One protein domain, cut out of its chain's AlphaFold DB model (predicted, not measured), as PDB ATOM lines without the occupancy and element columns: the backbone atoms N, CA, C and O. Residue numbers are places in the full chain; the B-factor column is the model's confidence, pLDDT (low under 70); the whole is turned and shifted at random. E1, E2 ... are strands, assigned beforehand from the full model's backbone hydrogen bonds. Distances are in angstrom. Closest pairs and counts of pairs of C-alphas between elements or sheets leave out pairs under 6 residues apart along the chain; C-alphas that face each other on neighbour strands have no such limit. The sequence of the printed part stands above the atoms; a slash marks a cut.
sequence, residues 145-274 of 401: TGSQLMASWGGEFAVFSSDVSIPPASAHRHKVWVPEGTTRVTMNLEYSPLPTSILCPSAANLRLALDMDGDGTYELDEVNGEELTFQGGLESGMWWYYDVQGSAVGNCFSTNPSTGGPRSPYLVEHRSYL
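What this domain is: This is residues 145 to 274 of the 401 residues of an uncharacterized protein of Candidatus Poseidoniales archaeon (UniProt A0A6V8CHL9). Two four-stranded sheets lie face to face as an elongated sandwich, E1, E8, E3 and E6 making one layer and E2, E7, E4 and E5 the other. The chain is wound through both layers as a jelly roll, with the loop of residues 230 to 237 at one end of the long axis and the loop of residues 251 to 262 at the other. The 130 printed residues hold eight named strands, E1 to E8 in order along the chain, and no named helix; the class is all strand, with 66 residues in named elements. Both sheets are antiparallel throughout, in the orders E1, E8, E3, E6 and E2, E7, E4, E5. The whole is only just compact, close to loose, with a radius of gyration of the C-alphas of 16.8 A, and spans 53 by 31 by 20 A.

How they stand to each other: E1, residues 148 to 158, is an edge strand of the first sheet and the antiparallel neighbour of E8, residues 263 to 273, at 166 degrees; N 151 and O 270 are 2.9 A apart, within hydrogen-bond range. E8 is also antiparallel to E3, residues 184 to 191, with N 188 and O 269 at 3.0 A. E3 in turn is antiparallel to E6, residues 226 to 229, the other edge strand, with N 228 and O 185 at 2.8 A. In the second sheet, the edge strand E2, residues 174 to 178, is antiparallel to E7, residues 238 to 250, at 146 degrees, with N 176 and O 240 at 2.9 A. E7 is antiparallel to E4, residues 202 to 211, with N 205 and O 247 at 2.9 A. E4 and the edge strand E5, residues 220 to 223, form a hairpin, with N 210 and O 220 at 2.8 A. Both sheets are strongly twisted. They form a sandwich, two sheets face to face: the facing parts are 9.3 A apart centre to centre, and the strands of the one stand at 23 degrees to those of the other. Between the sheets, the closest C-alphas of E4 and E8 are those of Ala 204 and Ser 264, 6.4 A apart; those of E3 and E4 are Leu 189 and Leu 208, 6.6 A. E5 and E6 meet only through their link. E1 and E5 are apart, as are E2 and E6, for instance. The jelly roll, one long hairpin wound over both sheets, nests the pairs E1 with E8, E2 with E7, E3 with E6 and E4 with E5.

Where its parts are: E1 begins at C-alpha 148, (-34.116, -24.969, 5.919), and is 31.6 A long from first to last C-alpha. E2 is 13.0 A long, E3 23.5 A, E4 28.4 A, E5 6.5 A and E6 9.7 A. E7, the longest strand with 13 residues, runs 38.1 A from C-alpha 238 at (-24.606, -29.386, 18.313). E8 is 32.8 A long and ends at C-alpha 273, (-32.588, -21.845, 8.995).

The domain as a whole: The two C-alphas farthest apart, those of Gly 232 and Thr 255, are 54.6 A apart, while those of Thr 145 and Leu 274, the first and last printed, are 11.0 A apart. The printed part has no cut. The links from E1 to E2, 15 residues, and from E7 to E8, 12 residues, are long; those from E2 to E3 and from E5 to E6 are tight. The mean pLDDT of the printed part is 73.9, and 50 residues are under 70: residues 158 to 172, 194 to 202, 223 to 226, 228 to 235 and 249 to 262.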
ATOM      1  N   THR A 145     -30.911 -28.806  -2.503       91.62
ATOM      2  CA  THR A 145     -30.949 -27.344  -2.381       91.62
ATOM      3  C   THR A 145     -32.151 -26.926  -1.541       91.62
ATOM      4  O   THR A 145     -33.288 -27.245  -1.884       91.62
ATOM      5  N   GLY A 146     -31.906 -26.179  -0.470       91.38
ATOM      6  CA  GLY A 146     -32.933 -25.656   0.425       91.38
ATOM      7  C   GLY A 146     -32.307 -24.817   1.532       91.38
ATOM      8  O   GLY A 146     -31.164 -25.027   1.917       91.38
ATOM      9  N   SER A 147     -33.043 -23.828   2.027       90.69
ATOM     10  CA  SER A 147     -32.583 -22.889   3.064       90.69
ATOM     11  C   SER A 147     -32.907 -23.349   4.490       90.69
ATOM     12  O   SER A 147     -32.553 -22.665   5.451       90.69
ATOM     13  N   GLN A 148     -33.613 -24.471   4.642       92.50
ATOM     14  CA  GLN A 148     -34.116 -24.969   5.919       92.50
ATOM     15  C   GLN A 148     -33.889 -26.472   6.071       92.50
ATOM     16  O   GLN A 148     -34.032 -27.228   5.112       92.50
ATOM     17  N   LEU A 149     -33.617 -26.892   7.304       93.44
ATOM     18  CA  LEU A 149     -33.768 -28.272   7.756       93.44
ATOM     19  C   LEU A 149     -35.008 -28.357   8.644       93.44
ATOM     20  O   LEU A 149     -35.164 -27.542   9.554       93.44
ATOM     21  N   MET A 150     -35.878 -29.323   8.375       94.06
ATOM     22  CA  MET A 150     -37.129 -29.549   9.097       94.06
ATOM     23  C   MET A 150     -37.114 -30.947   9.720       94.06
ATOM     24  O   MET A 150     -36.871 -31.927   9.023       94.06
ATOM     25  N   ALA A 151     -37.401 -31.050  11.016       93.94
ATOM     26  CA  ALA A 151     -37.716 -32.304  11.694       93.94
ATOM     27  C   ALA A 151     -39.142 -32.225  12.242       93.94
ATOM     28  O   ALA A 151     -39.556 -31.194  12.772       93.94
ATOM     29  N   SER A 152     -39.892 -33.319  12.149       93.12
ATOM     30  CA  SER A 152     -41.234 -33.408  12.722       93.12
ATOM     31  C   SER A 152     -41.495 -34.811  13.252       93.12
ATOM     32  O   SER A 152     -41.134 -35.797  12.608       93.12
ATOM     33  N   TRP A 153     -42.099 -34.910  14.435       91.00
ATOM     34  CA  TRP A 153     -42.470 -36.191  15.031       91.00
ATOM     35  C   TRP A 153     -43.761 -36.086  15.840       91.00
ATOM     36  O   TRP A 153     -43.961 -35.169  16.640       91.00
ATOM     37  N   GLY A 154     -44.648 -37.056  15.624       88.19
ATOM     38  CA  GLY A 154     -45.838 -37.257  16.442       88.19
ATOM     39  C   GLY A 154     -45.545 -38.166  17.634       88.19
ATOM     40  O   GLY A 154     -44.726 -39.080  17.539       88.19
ATOM     41  N   GLY A 155     -46.254 -37.955  18.739       80.88
ATOM     42  CA  GLY A 155     -46.177 -38.802  19.926       80.88
ATOM     43  C   GLY A 155     -47.479 -38.809  20.724       80.88
ATOM     44  O   GLY A 155     -48.434 -38.097  20.411       80.88
ATOM     45  N   GLU A 156     -47.528 -39.629  21.772       77.31
ATOM     46  CA  GLU A 156     -48.631 -39.642  22.734       77.31
ATOM     47  C   GLU A 156     -48.071 -39.411  24.138       77.31
ATOM     48  O   GLU A 156     -47.304 -40.216  24.669       77.31
ATOM     49  N   PHE A 157     -48.464 -38.302  24.760       76.00
ATOM     50  CA  PHE A 157     -48.180 -38.059  26.164       76.00
ATOM     51  C   PHE A 157     -49.160 -38.863  27.018       76.00
ATOM     52  O   PHE A 157     -50.375 -38.673  26.919       76.00
ATOM     53  N   ALA A 158     -48.637 -39.749  27.867       69.38
ATOM     54  CA  ALA A 158     -49.424 -40.647  28.705       69.38
ATOM     55  C   ALA A 158     -48.860 -40.701  30.133       69.38
ATOM     56  O   ALA A 158     -47.681 -40.993  30.341       69.38
ATOM     57  N   VAL A 159     -49.715 -40.457  31.129       63.06
ATOM     58  CA  VAL A 159     -49.338 -40.548  32.549       63.06
ATOM     59  C   VAL A 159     -49.529 -41.989  33.021       63.06
ATOM     60  O   VAL A 159     -50.651 -42.419  33.283       63.06
ATOM     61  N   PHE A 160     -48.434 -42.749  33.113       53.91
ATOM     62  CA  PHE A 160     -48.472 -44.189  33.411       53.91
ATOM     63  C   PHE A 160     -48.619 -44.554  34.901       53.91
ATOM     64  O   PHE A 160     -48.806 -45.728  35.213       53.91
ATOM     65  N   SER A 161     -48.542 -43.596  35.831       46.03
ATOM     66  CA  SER A 161     -48.835 -43.826  37.257       46.03
ATOM     67  C   SER A 161     -49.078 -42.519  38.019       46.03
ATOM     68  O   SER A 161     -48.621 -41.461  37.592       46.03
ATOM     69  N   SER A 162     -49.777 -42.601  39.154       41.19
ATOM     70  CA  SER A 162     -50.036 -41.484  40.082       41.19
ATOM     71  C   SER A 162     -49.083 -41.427  41.286       41.19
ATOM     72  O   SER A 162     -49.122 -40.458  42.043       41.19
ATOM     73  N   ASP A 163     -48.249 -42.457  41.478       38.78
ATOM     74  CA  ASP A 163     -47.726 -42.832  42.804       38.78
ATOM     75  C   ASP A 163     -46.186 -42.771  42.926       38.78
ATOM     76  O   ASP A 163     -45.640 -43.117  43.974       38.78
ATOM     77  N   VAL A 164     -45.460 -42.320  41.893       40.06
ATOM     78  CA  VAL A 164     -43.999 -42.106  41.951       40.06
ATOM     79  C   VAL A 164     -43.625 -40.648  41.699       40.06
ATOM     80  O   VAL A 164     -44.196 -39.982  40.843       40.06
ATOM     81  N   SER A 165     -42.610 -40.159  42.415       37.31
ATOM     82  CA  SER A 165     -42.086 -38.789  42.308       37.31
ATOM     83  C   SER A 165     -41.179 -38.565  41.088       37.31
ATOM     84  O   SER A 165     -40.246 -37.768  41.148       37.31
ATOM     85  N   ILE A 166     -41.414 -39.302  40.002       44.38
ATOM     86  CA  ILE A 166     -40.780 -39.075  38.703       44.38
ATOM     87  C   ILE A 166     -41.714 -38.113  37.959       44.38
ATOM     88  O   ILE A 166     -42.904 -38.425  37.856       44.38
ATOM     89  N   PRO A 167     -41.248 -36.949  37.468       44.66
ATOM     90  CA  PRO A 167     -42.108 -36.066  36.693       44.66
ATOM     91  C   PRO A 167     -42.627 -36.827  35.463       44.66
ATOM     92  O   PRO A 167     -41.835 -37.501  34.798       44.66
ATOM     93  N   PRO A 168     -43.932 -36.759  35.139       48.41
ATOM     94  CA  PRO A 168     -44.468 -37.419  33.960       48.41
ATOM     95  C   PRO A 168     -43.984 -36.686  32.703       48.41
ATOM     96  O   PRO A 168     -44.635 -35.775  32.201       48.41
ATOM     97  N   ALA A 169     -42.824 -37.083  32.196       46.31
ATOM     98  CA  ALA A 169     -42.436 -36.865  30.812       46.31
ATOM     99  C   ALA A 169     -43.031 -37.992  29.956       46.31
ATOM    100  O   ALA A 169     -43.083 -39.147  30.395       46.31
ATOM    101  N   SER A 170     -43.422 -37.702  28.712       51.81
ATOM    102  CA  SER A 170     -43.491 -38.786  27.730       51.81
ATOM    103  C   SER A 170     -42.065 -39.293  27.521       51.81
ATOM    104  O   SER A 170     -41.195 -38.483  27.221       51.81
ATOM    105  N   ALA A 171     -41.816 -40.595  27.698       53.19
ATOM    106  CA  ALA A 171     -40.471 -41.188  27.777       53.19
ATOM    107  C   ALA A 171     -39.733 -41.289  26.418       53.19
ATOM    108  O   ALA A 171     -39.088 -42.291  26.115       53.19
ATOM    109  N   HIS A 172     -39.871 -40.252  25.597       66.88
ATOM    110  CA  HIS A 172     -39.421 -40.134  24.221       66.88
ATOM    111  C   HIS A 172     -38.687 -38.797  24.070       66.88
ATOM    112  O   HIS A 172     -39.201 -37.858  23.468       66.88
ATOM    113  N   ARG A 173     -37.482 -38.717  24.647       79.44
ATOM    114  CA  ARG A 173     -36.524 -37.647  24.353       79.44
ATOM    115  C   ARG A 173     -36.098 -37.784  22.894       79.44
ATOM    116  O   ARG A 173     -35.459 -38.774  22.534       79.44
ATOM    117  N   HIS A 174     -36.447 -36.817  22.055       87.38
ATOM    118  CA  HIS A 174     -35.955 -36.755  20.679       87.38
ATOM    119  C   HIS A 174     -34.644 -35.966  20.625       87.38
ATOM    120  O   HIS A 174     -34.425 -35.083  21.448       87.38
ATOM    121  N   LYS A 175     -33.768 -36.280  19.664       89.25
ATOM    122  CA  LYS A 175     -32.568 -35.482  19.365       89.25
ATOM    123  C   LYS A 175     -32.625 -34.970  17.929       89.25
ATOM    124  O   LYS A 175     -33.028 -35.715  17.036       89.25
ATOM    125  N   VAL A 176     -32.193 -33.734  17.707       91.19
ATOM    126  CA  VAL A 176     -32.063 -33.107  16.384       91.19
ATOM    127  C   VAL A 176     -30.687 -32.453  16.299       91.19
ATOM    128  O   VAL A 176     -30.199 -31.909  17.287       91.19
ATOM    129  N   TRP A 177     -30.032 -32.527  15.142       91.88
ATOM    130  CA  TRP A 177     -28.763 -31.836  14.923       91.88
ATOM    131  C   TRP A 177     -29.014 -30.407  14.438       91.88
ATOM    132  O   TRP A 177     -29.690 -30.210  13.431       91.88
ATOM    133  N   VAL A 178     -28.427 -29.423  15.119       90.56
ATOM    134  CA  VAL A 178     -28.420 -28.017  14.700       90.56
ATOM    135  C   VAL A 178     -27.042 -27.703  14.105       90.56
ATOM    136  O   VAL A 178     -26.056 -27.693  14.847       90.56
ATOM    137  N   PRO A 179     -26.924 -27.474  12.780       89.00
ATOM    138  CA  PRO A 179     -25.635 -27.212  12.145       89.00
ATOM    139  C   PRO A 179     -24.966 -25.912  12.595       89.00
ATOM    140  O   PRO A 179     -25.624 -24.951  13.009       89.00
ATOM    141  N   GLU A 180     -23.646 -25.864  12.425       85.69
ATOM    142  CA  GLU A 180     -22.845 -24.650  12.590       85.69
ATOM    143  C   GLU A 180     -23.389 -23.514  11.704       85.69
ATOM    144  O   GLU A 180     -23.895 -23.737  10.603       85.69
ATOM    145  N   GLY A 181     -23.325 -22.274  12.194       82.88
ATOM    146  CA  GLY A 181     -23.789 -21.108  11.438       82.88
ATOM    147  C   GLY A 181     -25.312 -20.979  11.277       82.88
ATOM    148  O   GLY A 181     -25.748 -20.009  10.655       82.88
ATOM    149  N   THR A 182     -26.122 -21.889  11.838       88.19
ATOM    150  CA  THR A 182     -27.596 -21.784  11.845       88.19
ATOM    151  C   THR A 182     -28.041 -20.404  12.343       88.19
ATOM    152  O   THR A 182     -27.658 -19.950  13.418       88.19
ATOM    153  N   THR A 183     -28.850 -19.716  11.536       86.94
ATOM    154  CA  THR A 183     -29.216 -18.301  11.750       86.94
ATOM    155  C   THR A 183     -30.443 -18.123  12.642       86.94
ATOM    156  O   THR A 183     -30.595 -17.106  13.320       86.94
ATOM    157  N   ARG A 184     -31.330 -19.123  12.652       87.31
ATOM    158  CA  ARG A 184     -32.573 -19.162  13.427       87.31
ATOM    159  C   ARG A 184     -33.031 -20.608  13.596       87.31
ATOM    160  O   ARG A 184     -32.887 -21.396  12.665       87.31
ATOM    161  N   VAL A 185     -33.657 -20.914  14.729       88.88
ATOM    162  CA  VAL A 185     -34.475 -22.114  14.942       88.88
ATOM    163  C   VAL A 185     -35.883 -21.673  15.340       88.88
ATOM    164  O   VAL A 185     -36.048 -20.855  16.240       88.88
ATOM    165  N   THR A 186     -36.908 -22.212  14.685       88.75
ATOM    166  CA  THR A 186     -38.314 -22.084  15.116       88.75
ATOM    167  C   THR A 186     -38.842 -23.446  15.530       88.75
ATOM    168  O   THR A 186     -38.526 -24.435  14.861       88.75
ATOM    169  N   MET A 187     -39.668 -23.512  16.575       86.62
ATOM    170  CA  MET A 187     -40.275 -24.778  16.998       86.62
ATOM    171  C   MET A 187     -41.674 -24.640  17.595       86.62
ATOM    172  O   MET A 187     -42.013 -23.649  18.241       86.62
ATOM    173  N   ASN A 188     -42.480 -25.669  17.357       87.62
ATOM    174  CA  ASN A 188     -43.919 -25.701  17.597       87.62
ATOM    175  C   ASN A 188     -44.282 -27.003  18.331       87.62
ATOM    176  O   ASN A 188     -43.752 -28.061  17.988       87.62
ATOM    177  N   LEU A 189     -45.168 -26.928  19.327       87.50
ATOM    178  CA  LEU A 189     -45.752 -28.085  20.010       87.50
ATOM    179  C   LEU A 189     -47.273 -28.020  19.848       87.50
ATOM    180  O   LEU A 189     -47.986 -27.385  20.636       87.50
ATOM    181  N   GLU A 190     -47.775 -28.714  18.831       87.25
ATOM    182  CA  GLU A 190     -49.208 -28.857  18.612       87.25
ATOM    183  C   GLU A 190     -49.734 -30.040  19.421       87.25
ATOM    184  O   GLU A 190     -49.242 -31.161  19.320       87.25
ATOM    185  N   TYR A 191     -50.763 -29.813  20.229       81.50
ATOM    186  CA  TYR A 191     -51.469 -30.871  20.948       81.50
ATOM    187  C   TYR A 191     -52.922 -30.463  21.174       81.50
ATOM    188  O   TYR A 191     -53.308 -29.317  20.941       81.50
ATOM    189  N   SER A 192     -53.750 -31.397  21.648       77.81
ATOM    190  CA  SER A 192     -55.114 -31.080  22.078       77.81
ATOM    191  C   SER A 192     -55.183 -30.975  23.608       77.81
ATOM    192  O   SER A 192     -55.078 -32.002  24.287       77.81
ATOM    193  N   PRO A 193     -55.400 -29.772  24.184       73.75
ATOM    194  CA  PRO A 193     -55.585 -29.618  25.629       73.75
ATOM    195  C   PRO A 193     -56.883 -30.250  26.144       73.75
ATOM    196  O   PRO A 193     -57.008 -30.493  27.340       73.75
ATOM    197  N   LEU A 194     -57.854 -30.495  25.256       69.50
ATOM    198  CA  LEU A 194     -59.169 -31.079  25.536       69.50
ATOM    199  C   LEU A 194     -59.599 -31.977  24.353       69.50
ATOM    200  O   LEU A 194     -60.363 -31.523  23.493       69.50
ATOM    201  N   PRO A 195     -59.111 -33.229  24.257       62.56
ATOM    202  CA  PRO A 195     -59.512 -34.146  23.194       62.56
ATOM    203  C   PRO A 195     -61.026 -34.400  23.187       62.56
ATOM    204  O   PRO A 195     -61.680 -34.548  24.218       62.56
ATOM    205  N   THR A 196     -61.597 -34.500  21.989       53.91
ATOM    206  CA  THR A 196     -63.052 -34.477  21.737       53.91
ATOM    207  C   THR A 196     -63.798 -35.775  22.087       53.91
ATOM    208  O   THR A 196     -64.991 -35.901  21.806       53.91
ATOM    209  N   SER A 197     -63.131 -36.756  22.705       64.19
ATOM    210  CA  SER A 197     -63.722 -38.059  23.022       64.19
ATOM    211  C   SER A 197     -64.548 -38.020  24.308       64.19
ATOM    212  O   SER A 197     -64.016 -38.079  25.412       64.19
ATOM    213  N   ILE A 198     -65.877 -38.047  24.175       64.38
ATOM    214  CA  ILE A 198     -66.801 -38.189  25.317       64.38
ATOM    215  C   ILE A 198     -66.619 -39.513  26.093       64.38
ATOM    216  O   ILE A 198     -67.053 -39.624  27.237       64.38
ATOM    217  N   LEU A 199     -65.967 -40.515  25.489       63.75
ATOM    218  CA  LEU A 199     -65.635 -41.799  26.120       63.75
ATOM    219  C   LEU A 199     -64.294 -41.768  26.872       63.75
ATOM    220  O   LEU A 199     -64.059 -42.611  27.737       63.75
ATOM    221  N   CYS A 200     -63.434 -40.798  26.560       64.94
ATOM    222  CA  CYS A 200     -62.142 -40.579  27.202       64.94
ATOM    223  C   CYS A 200     -61.948 -39.081  27.495       64.94
ATOM    224  O   CYS A 200     -61.074 -38.466  26.884       64.94
ATOM    225  N   PRO A 201     -62.756 -38.472  28.388       64.56
ATOM    226  CA  PRO A 201     -62.538 -37.097  28.812       64.56
ATOM    227  C   PRO A 201     -61.204 -36.990  29.558       64.56
ATOM    228  O   PRO A 201     -61.101 -37.314  30.747       64.56
ATOM    229  N   SER A 202     -60.185 -36.518  28.845       68.44
ATOM    230  CA  SER A 202     -58.948 -35.996  29.410       68.44
ATOM    231  C   SER A 202     -58.824 -34.495  29.162       68.44
ATOM    232  O   SER A 202     -59.482 -33.916  28.297       68.44
ATOM    233  N   ALA A 203     -57.980 -33.867  29.967       72.56
ATOM    234  CA  ALA A 203     -57.410 -32.560  29.730       72.56
ATOM    235  C   ALA A 203     -55.890 -32.683  29.852       72.56
ATOM    236  O   ALA A 203     -55.397 -33.446  30.689       72.56
ATOM    237  N   ALA A 204     -55.151 -31.941  29.037       76.62
ATOM    238  CA  ALA A 204     -53.697 -31.914  29.071       76.62
ATOM    239  C   ALA A 204     -53.181 -30.476  29.079       76.62
ATOM    240  O   ALA A 204     -53.765 -29.594  28.455       76.62
ATOM    241  N   ASN A 205     -52.067 -30.271  29.770       79.19
ATOM    242  CA  ASN A 205     -51.227 -29.093  29.645       79.19
ATOM    243  C   ASN A 205     -49.808 -29.593  29.366       79.19
ATOM    244  O   ASN A 205     -49.163 -30.120  30.276       79.19
ATOM    245  N   LEU A 206     -49.387 -29.506  28.106       80.62
ATOM    246  CA  LEU A 206     -48.080 -29.938  27.617       80.62
ATOM    247  C   LEU A 206     -47.225 -28.721  27.255       80.62
ATOM    248  O   LEU A 206     -47.743 -27.715  26.765       80.62
ATOM    249  N   ARG A 207     -45.920 -28.851  27.476       82.69
ATOM    250  CA  ARG A 207     -44.884 -27.865  27.153       82.69
ATOM    251  C   ARG A 207     -43.659 -28.580  26.590       82.69
ATOM    252  O   ARG A 207     -43.409 -29.737  26.936       82.69
ATOM    253  N   LEU A 208     -42.902 -27.897  25.741       85.44
ATOM    254  CA  LEU A 208     -41.642 -28.414  25.226       85.44
ATOM    255  C   LEU A 208     -40.497 -27.919  26.115       85.44
ATOM    256  O   LEU A 208     -40.434 -26.733  26.434       85.44
ATOM    257  N   ALA A 209     -39.610 -28.828  26.507       84.50
ATOM    258  CA  ALA A 209     -38.366 -28.509  27.192       84.50
ATOM    259  C   ALA A 209     -37.175 -28.874  26.297       84.50
ATOM    260  O   ALA A 209     -37.210 -29.889  25.592       84.50
ATOM    261  N   LEU A 210     -36.150 -28.024  26.319       86.56
ATOM    262  CA  LEU A 210     -34.985 -28.075  25.444       86.56
ATOM    263  C   LEU A 210     -33.699 -28.120  26.255       86.56
ATOM    264  O   LEU A 210     -33.505 -27.314  27.163       86.56
ATOM    265  N   ASP A 211     -32.844 -29.045  25.860       86.94
ATOM    266  CA  ASP A 211     -31.500 -29.298  26.366       86.94
ATOM    267  C   ASP A 211     -30.583 -29.119  25.142       86.94
ATOM    268  O   ASP A 211     -30.611 -29.915  24.198       86.94
ATOM    269  N   MET A 212     -29.936 -27.954  25.056       86.56
ATOM    270  CA  MET A 212     -29.339 -27.412  23.826       86.56
ATOM    271  C   MET A 212     -27.845 -27.731  23.668       86.56
ATOM    272  O   MET A 212     -27.288 -27.493  22.590       86.56
ATOM    273  N   ASP A 213     -27.193 -28.259  24.706       83.56
ATOM    274  CA  ASP A 213     -25.794 -28.697  24.665       83.56
ATOM    275  C   ASP A 213     -25.575 -30.182  25.019       83.56
ATOM    276  O   ASP A 213     -24.522 -30.733  24.682       83.56
ATOM    277  N   GLY A 214     -26.580 -30.860  25.587       79.62
ATOM    278  CA  GLY A 214     -26.545 -32.278  25.930       79.62
ATOM    279  C   GLY A 214     -26.127 -32.595  27.366       79.62
ATOM    280  O   GLY A 214     -25.909 -33.777  27.652       79.62
ATOM    281  N   ASP A 215     -25.986 -31.611  28.267       82.25
ATOM    282  CA  ASP A 215     -25.544 -31.860  29.652       82.25
ATOM    283  C   ASP A 215     -26.619 -32.505  30.561       82.25
ATOM    284  O   ASP A 215     -26.287 -33.087  31.599       82.25
ATOM    285  N   GLY A 216     -27.889 -32.493  30.136       79.94
ATOM    286  CA  GLY A 216     -29.035 -33.034  30.879       79.94
ATOM    287  C   GLY A 216     -29.848 -31.987  31.652       79.94
ATOM    288  O   GLY A 216     -30.898 -32.322  32.215       79.94
ATOM    289  N   THR A 217     -29.386 -30.737  31.687       83.19
ATOM    290  CA  THR A 217     -30.146 -29.553  32.111       83.19
ATOM    291  C   THR A 217     -31.094 -29.108  30.988       83.19
ATOM    292  O   THR A 217     -31.014 -29.590  29.864       83.19
ATOM    293  N   TYR A 218     -32.047 -28.223  31.297       82.75
ATOM    294  CA  TYR A 218     -32.867 -27.557  30.284       82.75
ATOM    295  C   TYR A 218     -32.625 -26.048  30.336       82.75
ATOM    296  O   TYR A 218     -32.899 -25.416  31.360       82.75
ATOM    297  N   GLU A 219     -32.183 -25.456  29.230       84.75
ATOM    298  CA  GLU A 219     -31.975 -24.007  29.111       84.75
ATOM    299  C   GLU A 219     -33.310 -23.275  28.925       84.75
ATOM    300  O   GLU A 219     -33.434 -22.098  29.268       84.75
ATOM    301  N   LEU A 220     -34.305 -23.976  28.370       80.94
ATOM    302  CA  LEU A 220     -35.656 -23.488  28.105       80.94
ATOM    303  C   LEU A 220     -36.659 -24.610  28.417       80.94
ATOM    304  O   LEU A 220     -36.661 -25.633  27.736       80.94
ATOM    305  N   ASP A 221     -37.514 -24.443  29.432       76.44
ATOM    306  CA  ASP A 221     -38.406 -25.511  29.913       76.44
ATOM    307  C   ASP A 221     -39.911 -25.290  29.640       76.44
ATOM    308  O   ASP A 221     -40.714 -26.175  29.932       76.44
ATOM    309  N   GLU A 222     -40.313 -24.154  29.060       75.44
ATOM    310  CA  GLU A 222     -41.710 -23.843  28.699       75.44
ATOM    311  C   GLU A 222     -41.834 -23.247  27.282       75.44
ATOM    312  O   GLU A 222     -42.378 -22.165  27.076       75.44
ATOM    313  N   VAL A 223     -41.320 -23.966  26.281       67.94
ATOM    314  CA  VAL A 223     -41.330 -23.529  24.877       67.94
ATOM    315  C   VAL A 223     -42.620 -23.970  24.177       67.94
ATOM    316  O   VAL A 223     -42.999 -25.144  24.231       67.94
ATOM    317  N   ASN A 224     -43.289 -23.052  23.470       67.81
ATOM    318  CA  ASN A 224     -44.272 -23.392  22.435       67.81
ATOM    319  C   ASN A 224     -44.459 -22.246  21.421       67.81
ATOM    320  O   ASN A 224     -44.840 -21.141  21.799       67.81
ATOM    321  N   GLY A 225     -44.227 -22.521  20.134       60.06
ATOM    322  CA  GLY A 225     -44.373 -21.541  19.052       60.06
ATOM    323  C   GLY A 225     -43.307 -20.440  19.062       60.06
ATOM    324  O   GLY A 225     -43.550 -19.351  18.543       60.06
ATOM    325  N   GLU A 226     -42.149 -20.693  19.679       63.50
ATOM    326  CA  GLU A 226     -41.084 -19.701  19.836       63.50
ATOM    327  C   GLU A 226     -40.103 -19.680  18.652       63.50
ATOM    328  O   GLU A 226     -39.848 -20.683  17.976       63.50
ATOM    329  N   GLU A 227     -39.519 -18.500  18.430       71.06
ATOM    330  CA  GLU A 227     -38.534 -18.216  17.387       71.06
ATOM    331  C   GLU A 227     -37.204 -17.783  18.023       71.06
ATOM    332  O   GLU A 227     -37.039 -16.636  18.443       71.06
ATOM    333  N   LEU A 228     -36.232 -18.698  18.075       69.00
ATOM    334  CA  LEU A 228     -34.880 -18.424  18.558       69.00
ATOM    335  C   LEU A 228     -34.012 -17.914  17.401       69.00
ATOM    336  O   LEU A 228     -33.724 -18.639  16.450       69.00
ATOM    337  N   THR A 229     -33.587 -16.652  17.473       67.81
ATOM    338  CA  THR A 229     -32.745 -16.005  16.451       67.81
ATOM    339  C   THR A 229     -31.306 -15.862  16.944       67.81
ATOM    340  O   THR A 229     -31.079 -15.300  18.014       67.81
ATOM    341  N   PHE A 230     -30.330 -16.301  16.146       65.81
ATOM    342  CA  PHE A 230     -28.906 -16.277  16.499       65.81
ATOM    343  C   PHE A 230     -28.183 -15.109  15.818       65.81
ATOM    344  O   PHE A 230     -28.259 -14.935  14.600       65.81
ATOM    345  N   GLN A 231     -27.434 -14.308  16.583       49.75
ATOM    346  CA  GLN A 231     -26.597 -13.231  16.032       49.75
ATOM    347  C   GLN A 231     -25.198 -13.737  15.654       49.75
ATOM    348  O   GLN A 231     -24.197 -13.339  16.244       49.75
ATOM    349  N   GLY A 232     -25.145 -14.589  14.629       43.22
ATOM    350  CA  GLY A 232     -23.917 -15.262  14.195       43.22
ATOM    351  C   GLY A 232     -23.719 -16.603  14.903       43.22
ATOM    352  O   GLY A 232     -24.179 -16.789  16.025       43.22
ATOM    353  N   GLY A 233     -23.101 -17.551  14.195       45.78
ATOM    354  CA  GLY A 233     -23.083 -18.965  14.569       45.78
ATOM    355  C   GLY A 233     -22.546 -19.271  15.968       45.78
ATOM    356  O   GLY A 233     -21.572 -18.673  16.424       45.78
ATOM    357  N   LEU A 234     -23.153 -20.286  16.589       54.59
ATOM    358  CA  LEU A 234     -22.481 -21.119  17.586       54.59
ATOM    359  C   LEU A 234     -21.173 -21.657  16.977       54.59
ATOM    360  O   LEU A 234     -21.159 -22.024  15.801       54.59
ATOM    361  N   GLU A 235     -20.093 -21.701  17.766       58.41
ATOM    362  CA  GLU A 235     -18.734 -22.040  17.288       58.41
ATOM    363  C   GLU A 235     -18.574 -23.506  16.828       58.41
ATOM    364  O   GLU A 235     -17.547 -23.868  16.258       58.41
ATOM    365  N   SER A 236     -19.593 -24.339  17.044       74.31
ATOM    366  CA  SER A 236     -19.767 -25.650  16.418       74.31
ATOM    367  C   SER A 236     -21.256 -25.987  16.300       74.31
ATOM    368  O   SER A 236     -22.076 -25.496  17.081       74.31
ATOM    369  N   GLY A 237     -21.619 -26.863  15.358       83.38
ATOM    370  CA  GLY A 237     -22.932 -27.519  15.383       83.38
ATOM    371  C   GLY A 237     -23.073 -28.446  16.599       83.38
ATOM    372  O   GLY A 237     -22.068 -28.947  17.107       83.38
ATOM    373  N   MET A 238     -24.304 -28.662  17.067       88.31
ATOM    374  CA  MET A 238     -24.606 -29.386  18.313       88.31
ATOM    375  C   MET A 238     -25.837 -30.293  18.182       88.31
ATOM    376  O   MET A 238     -26.705 -30.086  17.332       88.31
ATOM    377  N   TRP A 239     -25.929 -31.294  19.060       89.62
ATOM    378  CA  TRP A 239     -27.150 -32.076  19.263       89.62
ATOM    379  C   TRP A 239     -28.051 -31.369  20.270       89.62
ATOM    380  O   TRP A 239     -27.642 -31.143  21.401       89.62
ATOM    381  N   TRP A 240     -29.277 -31.056  19.860       89.62
ATOM    382  CA  TRP A 240     -30.323 -30.541  20.737       89.62
ATOM    383  C   TRP A 240     -31.292 -31.659  21.099       89.62
ATOM    384  O   TRP A 240     -31.723 -32.421  20.228       89.62
ATOM    385  N   TYR A 241     -31.669 -31.726  22.368       88.38
ATOM    386  CA  TYR A 241     -32.585 -32.711  22.918       88.38
ATOM    387  C   TYR A 241     -33.921 -32.060  23.281       88.38
ATOM    388  O   TYR A 241     -33.985 -30.960  23.828       88.38
ATOM    389  N   TYR A 242     -34.995 -32.757  22.928       87.81
ATOM    390  CA  TYR A 242     -36.371 -32.286  22.963       87.81
ATOM    391  C   TYR A 242     -37.209 -33.230  23.830       87.81
ATOM    392  O   TYR A 242     -37.402 -34.393  23.466       87.81
ATOM    393  N   ASP A 243     -37.749 -32.719  24.936       85.44
ATOM    394  CA  ASP A 243     -38.617 -33.460  25.854       85.44
ATOM    395  C   ASP A 243     -40.009 -32.821  25.936       85.44
ATOM    396  O   ASP A 243     -40.159 -31.657  26.312       85.44
ATOM    397  N   VAL A 244     -41.057 -33.596  25.636       82.56
ATOM    398  CA  VAL A 244     -42.444 -33.166  25.875       82.56
ATOM    399  C   VAL A 244     -42.822 -33.480  27.322       82.56
ATOM    400  O   VAL A 244     -43.052 -34.630  27.717       82.56
ATOM    401  N   GLN A 245     -42.873 -32.418  28.120       80.12
ATOM    402  CA  GLN A 245     -43.234 -32.433  29.533       80.12
ATOM    403  C   GLN A 245     -44.672 -31.948  29.723       80.12
ATOM    404  O   GLN A 245     -45.252 -31.294  28.856       80.12
ATOM    405  N   GLY A 246     -45.249 -32.203  30.897       76.31
ATOM    406  CA  GLY A 246     -46.505 -31.569  31.270       76.31
ATOM    407  C   GLY A 246     -47.302 -32.345  32.299       76.31
ATOM    408  O   GLY A 246     -46.767 -33.027  33.170       76.31
ATOM    409  N   SER A 247     -48.619 -32.238  32.185       74.12
ATOM    410  CA  SER A 247     -49.568 -33.043  32.946       74.12
ATOM    411  C   SER A 247     -50.774 -33.388  32.082       74.12
ATOM    412  O   SER A 247     -51.242 -32.567  31.292       74.12
ATOM    413  N   ALA A 248     -51.303 -34.595  32.259       72.00
ATOM    414  CA  ALA A 248     -52.597 -34.984  31.725       72.00
ATOM    415  C   ALA A 248     -53.451 -35.555  32.860       72.00
ATOM    416  O   ALA A 248     -52.969 -36.317  33.697       72.00
ATOM    417  N   VAL A 249     -54.725 -35.179  32.885       69.56
ATOM    418  CA  VAL A 249     -55.733 -35.644  33.845       69.56
ATOM    419  C   VAL A 249     -56.944 -36.139  33.071       69.56
ATOM    420  O   VAL A 249     -57.254 -35.607  32.013       69.56
ATOM    421  N   GLY A 250     -57.639 -37.162  33.554       67.94
ATOM    422  CA  GLY A 250     -58.779 -37.719  32.829       67.94
ATOM    423  C   GLY A 250     -59.059 -39.169  33.174       67.94
ATOM    424  O   GLY A 250     -58.323 -39.788  33.939       67.94
ATOM    425  N   ASN A 251     -60.130 -39.703  32.594       65.38
ATOM    426  CA  ASN A 251     -60.509 -41.099  32.764       65.38
ATOM    427  C   ASN A 251     -61.032 -41.677  31.444       65.38
ATOM    428  O   ASN A 251     -61.919 -41.100  30.816       65.38
ATOM    429  N   CYS A 252     -60.497 -42.825  31.037       62.56
ATOM    430  CA  CYS A 252     -60.945 -43.555  29.858       62.56
ATOM    431  C   CYS A 252     -61.996 -44.583  30.281       62.56
ATOM    432  O   CYS A 252     -61.677 -45.559  30.954       62.56
ATOM    433  N   PHE A 253     -63.251 -44.406  29.860       58.72
ATOM    434  CA  PHE A 253     -64.329 -45.355  30.166       58.72
ATOM    435  C   PHE A 253     -64.242 -46.659  29.341       58.72
ATOM    436  O   PHE A 253     -65.038 -47.576  29.541       58.72
ATOM    437  N   SER A 254     -63.280 -46.763  28.417       52.69
ATOM    438  CA  SER A 254     -62.969 -47.969  27.642       52.69
ATOM    439  C   SER A 254     -62.117 -48.963  28.440       52.69
ATOM    440  O   SER A 254     -61.019 -48.641  28.890       52.69
ATOM    441  N   THR A 255     -62.588 -50.203  28.556       45.62
ATOM    442  CA  THR A 255     -62.041 -51.234  29.453       45.62
ATOM    443  C   THR A 255     -60.818 -51.975  28.892       45.62
ATOM    444  O   THR A 255     -60.857 -53.198  28.759       45.62
ATOM    445  N   ASN A 256     -59.729 -51.268  28.565       45.81
ATOM    446  CA  ASN A 256     -58.437 -51.908  28.281       45.81
ATOM    447  C   ASN A 256     -57.511 -51.824  29.516       45.81
ATOM    448  O   ASN A 256     -56.946 -50.759  29.777       45.81
ATOM    449  N   PRO A 257     -57.354 -52.907  30.304       44.72
ATOM    450  CA  PRO A 257     -56.685 -52.854  31.607       44.72
ATOM    451  C   PRO A 257     -55.163 -52.645  31.537       44.72
ATOM    452  O   PRO A 257     -54.554 -52.397  32.572       44.72
ATOM    453  N   SER A 258     -54.542 -52.731  30.356       47.22
ATOM    454  CA  SER A 258     -53.099 -52.505  30.172       47.22
ATOM    455  C   SER A 258     -52.715 -51.045  29.890       47.22
ATOM    456  O   SER A 258     -51.533 -50.717  29.927       47.22
ATOM    457  N   THR A 259     -53.682 -50.162  29.606       53.06
ATOM    458  CA  THR A 259     -53.424 -48.777  29.158       53.06
ATOM    459  C   THR A 259     -54.289 -47.737  29.881       53.06
ATOM    460  O   THR A 259     -54.679 -46.730  29.289       53.06
ATOM    461  N   GLY A 260     -54.635 -47.988  31.145       52.28
ATOM    462  CA  GLY A 260     -55.478 -47.100  31.950       52.28
ATOM    463  C   GLY A 260     -54.751 -45.834  32.410       52.28
ATOM    464  O   GLY A 260     -54.151 -45.828  33.478       52.28
ATOM    465  N   GLY A 261     -54.842 -44.756  31.630       61.19
ATOM    466  CA  GLY A 261     -54.327 -43.434  31.996       61.19
ATOM    467  C   GLY A 261     -54.767 -42.350  31.005       61.19
ATOM    468  O   GLY A 261     -55.123 -42.674  29.868       61.19
ATOM    469  N   PRO A 262     -54.772 -41.066  31.406       66.88
ATOM    470  CA  PRO A 262     -55.067 -39.968  30.498       66.88
ATOM    471  C   PRO A 262     -53.965 -39.841  29.443       66.88
ATOM    472  O   PRO A 262     -52.771 -39.881  29.753       66.88
ATOM    473  N   ARG A 263     -54.400 -39.679  28.194       72.56
ATOM    474  CA  ARG A 263     -53.560 -39.572  26.998       72.56
ATOM    475  C   ARG A 263     -53.837 -38.252  26.282       72.56
ATOM    476  O   ARG A 263     -54.978 -37.777  26.296       72.56
ATOM    477  N   SER A 264     -52.812 -37.684  25.656       76.50
ATOM    478  CA  SER A 264     -52.928 -36.562  24.720       76.50
ATOM    479  C   SER A 264     -51.919 -36.734  23.577       76.50
ATOM    480  O   SER A 264     -50.720 -36.820  23.849       76.50
ATOM    481  N   PRO A 265     -52.370 -36.840  22.313       81.75
ATOM    482  CA  PRO A 265     -51.471 -36.864  21.169       81.75
ATOM    483  C   PRO A 265     -50.873 -35.473  20.936       81.75
ATOM    484  O   PRO A 265     -51.561 -34.458  21.092       81.75
ATOM    485  N   TYR A 266     -49.610 -35.449  20.526       83.69
ATOM    486  CA  TYR A 266     -48.879 -34.240  20.168       83.69
ATOM    487  C   TYR A 266     -48.114 -34.409  18.853       83.69
ATOM    488  O   TYR A 266     -47.826 -35.527  18.422       83.69
ATOM    489  N   LEU A 267     -47.758 -33.280  18.253       89.19
ATOM    490  CA  LEU A 267     -46.836 -33.129  17.138       89.19
ATOM    491  C   LEU A 267     -45.804 -32.073  17.543       89.19
ATOM    492  O   LEU A 267     -46.179 -30.979  17.966       89.19
ATOM    493  N   VAL A 268     -44.519 -32.398  17.423       89.69
ATOM    494  CA  VAL A 268     -43.441 -31.409  17.528       89.69
ATOM    495  C   VAL A 268     -42.908 -31.121  16.134       89.69
ATOM    496  O   VAL A 268     -42.716 -32.036  15.332       89.69
ATOM    497  N   GLU A 269     -42.641 -29.848  15.863       92.62
ATOM    498  CA  GLU A 269     -41.898 -29.400  14.690       92.62
ATOM    499  C   GLU A 269     -40.654 -28.623  15.127       92.62
ATOM    500  O   GLU A 269     -40.735 -27.731  15.971       92.62
ATOM    501  N   HIS A 270     -39.512 -28.934  14.517       91.50
ATOM    502  CA  HIS A 270     -38.261 -28.188  14.606       91.50
ATOM    503  C   HIS A 270     -37.872 -27.721  13.204       91.50
ATOM    504  O   HIS A 270     -37.878 -28.520  12.266       91.50
ATOM    505  N   ARG A 271     -37.445 -26.463  13.060       92.81
ATOM    506  CA  ARG A 271     -36.979 -25.918  11.780       92.81
ATOM    507  C   ARG A 271     -35.755 -25.017  11.957       92.81
ATOM    508  O   ARG A 271     -35.876 -23.904  12.470       92.81
ATOM    509  N   SER A 272     -34.596 -25.487  11.494       91.50
ATOM    510  CA  SER A 272     -33.332 -24.735  11.443       91.50
ATOM    511  C   SER A 272     -33.194 -23.982  10.118       91.50
ATOM    512  O   SER A 272     -33.409 -24.557   9.054       91.50
ATOM    513  N   TYR A 273     -32.803 -22.707  10.165       91.19
ATOM    514  CA  TYR A 273     -32.588 -21.845   8.995       91.19
ATOM    515  C   TYR A 273     -31.091 -21.658   8.714       91.19
ATOM    516  O   TYR A 273     -30.380 -20.997   9.481       91.19
ATOM    517  N   LEU A 274     -30.624 -22.201   7.590       89.94
ATOM    518  CA  LEU A 274     -29.213 -22.211   7.211       89.94
ATOM    519  C   LEU A 274     -28.813 -20.959   6.406       89.94
ATOM    520  O   LEU A 274     -29.595 -20.477   5.581       89.94
TER     521      LEU A 274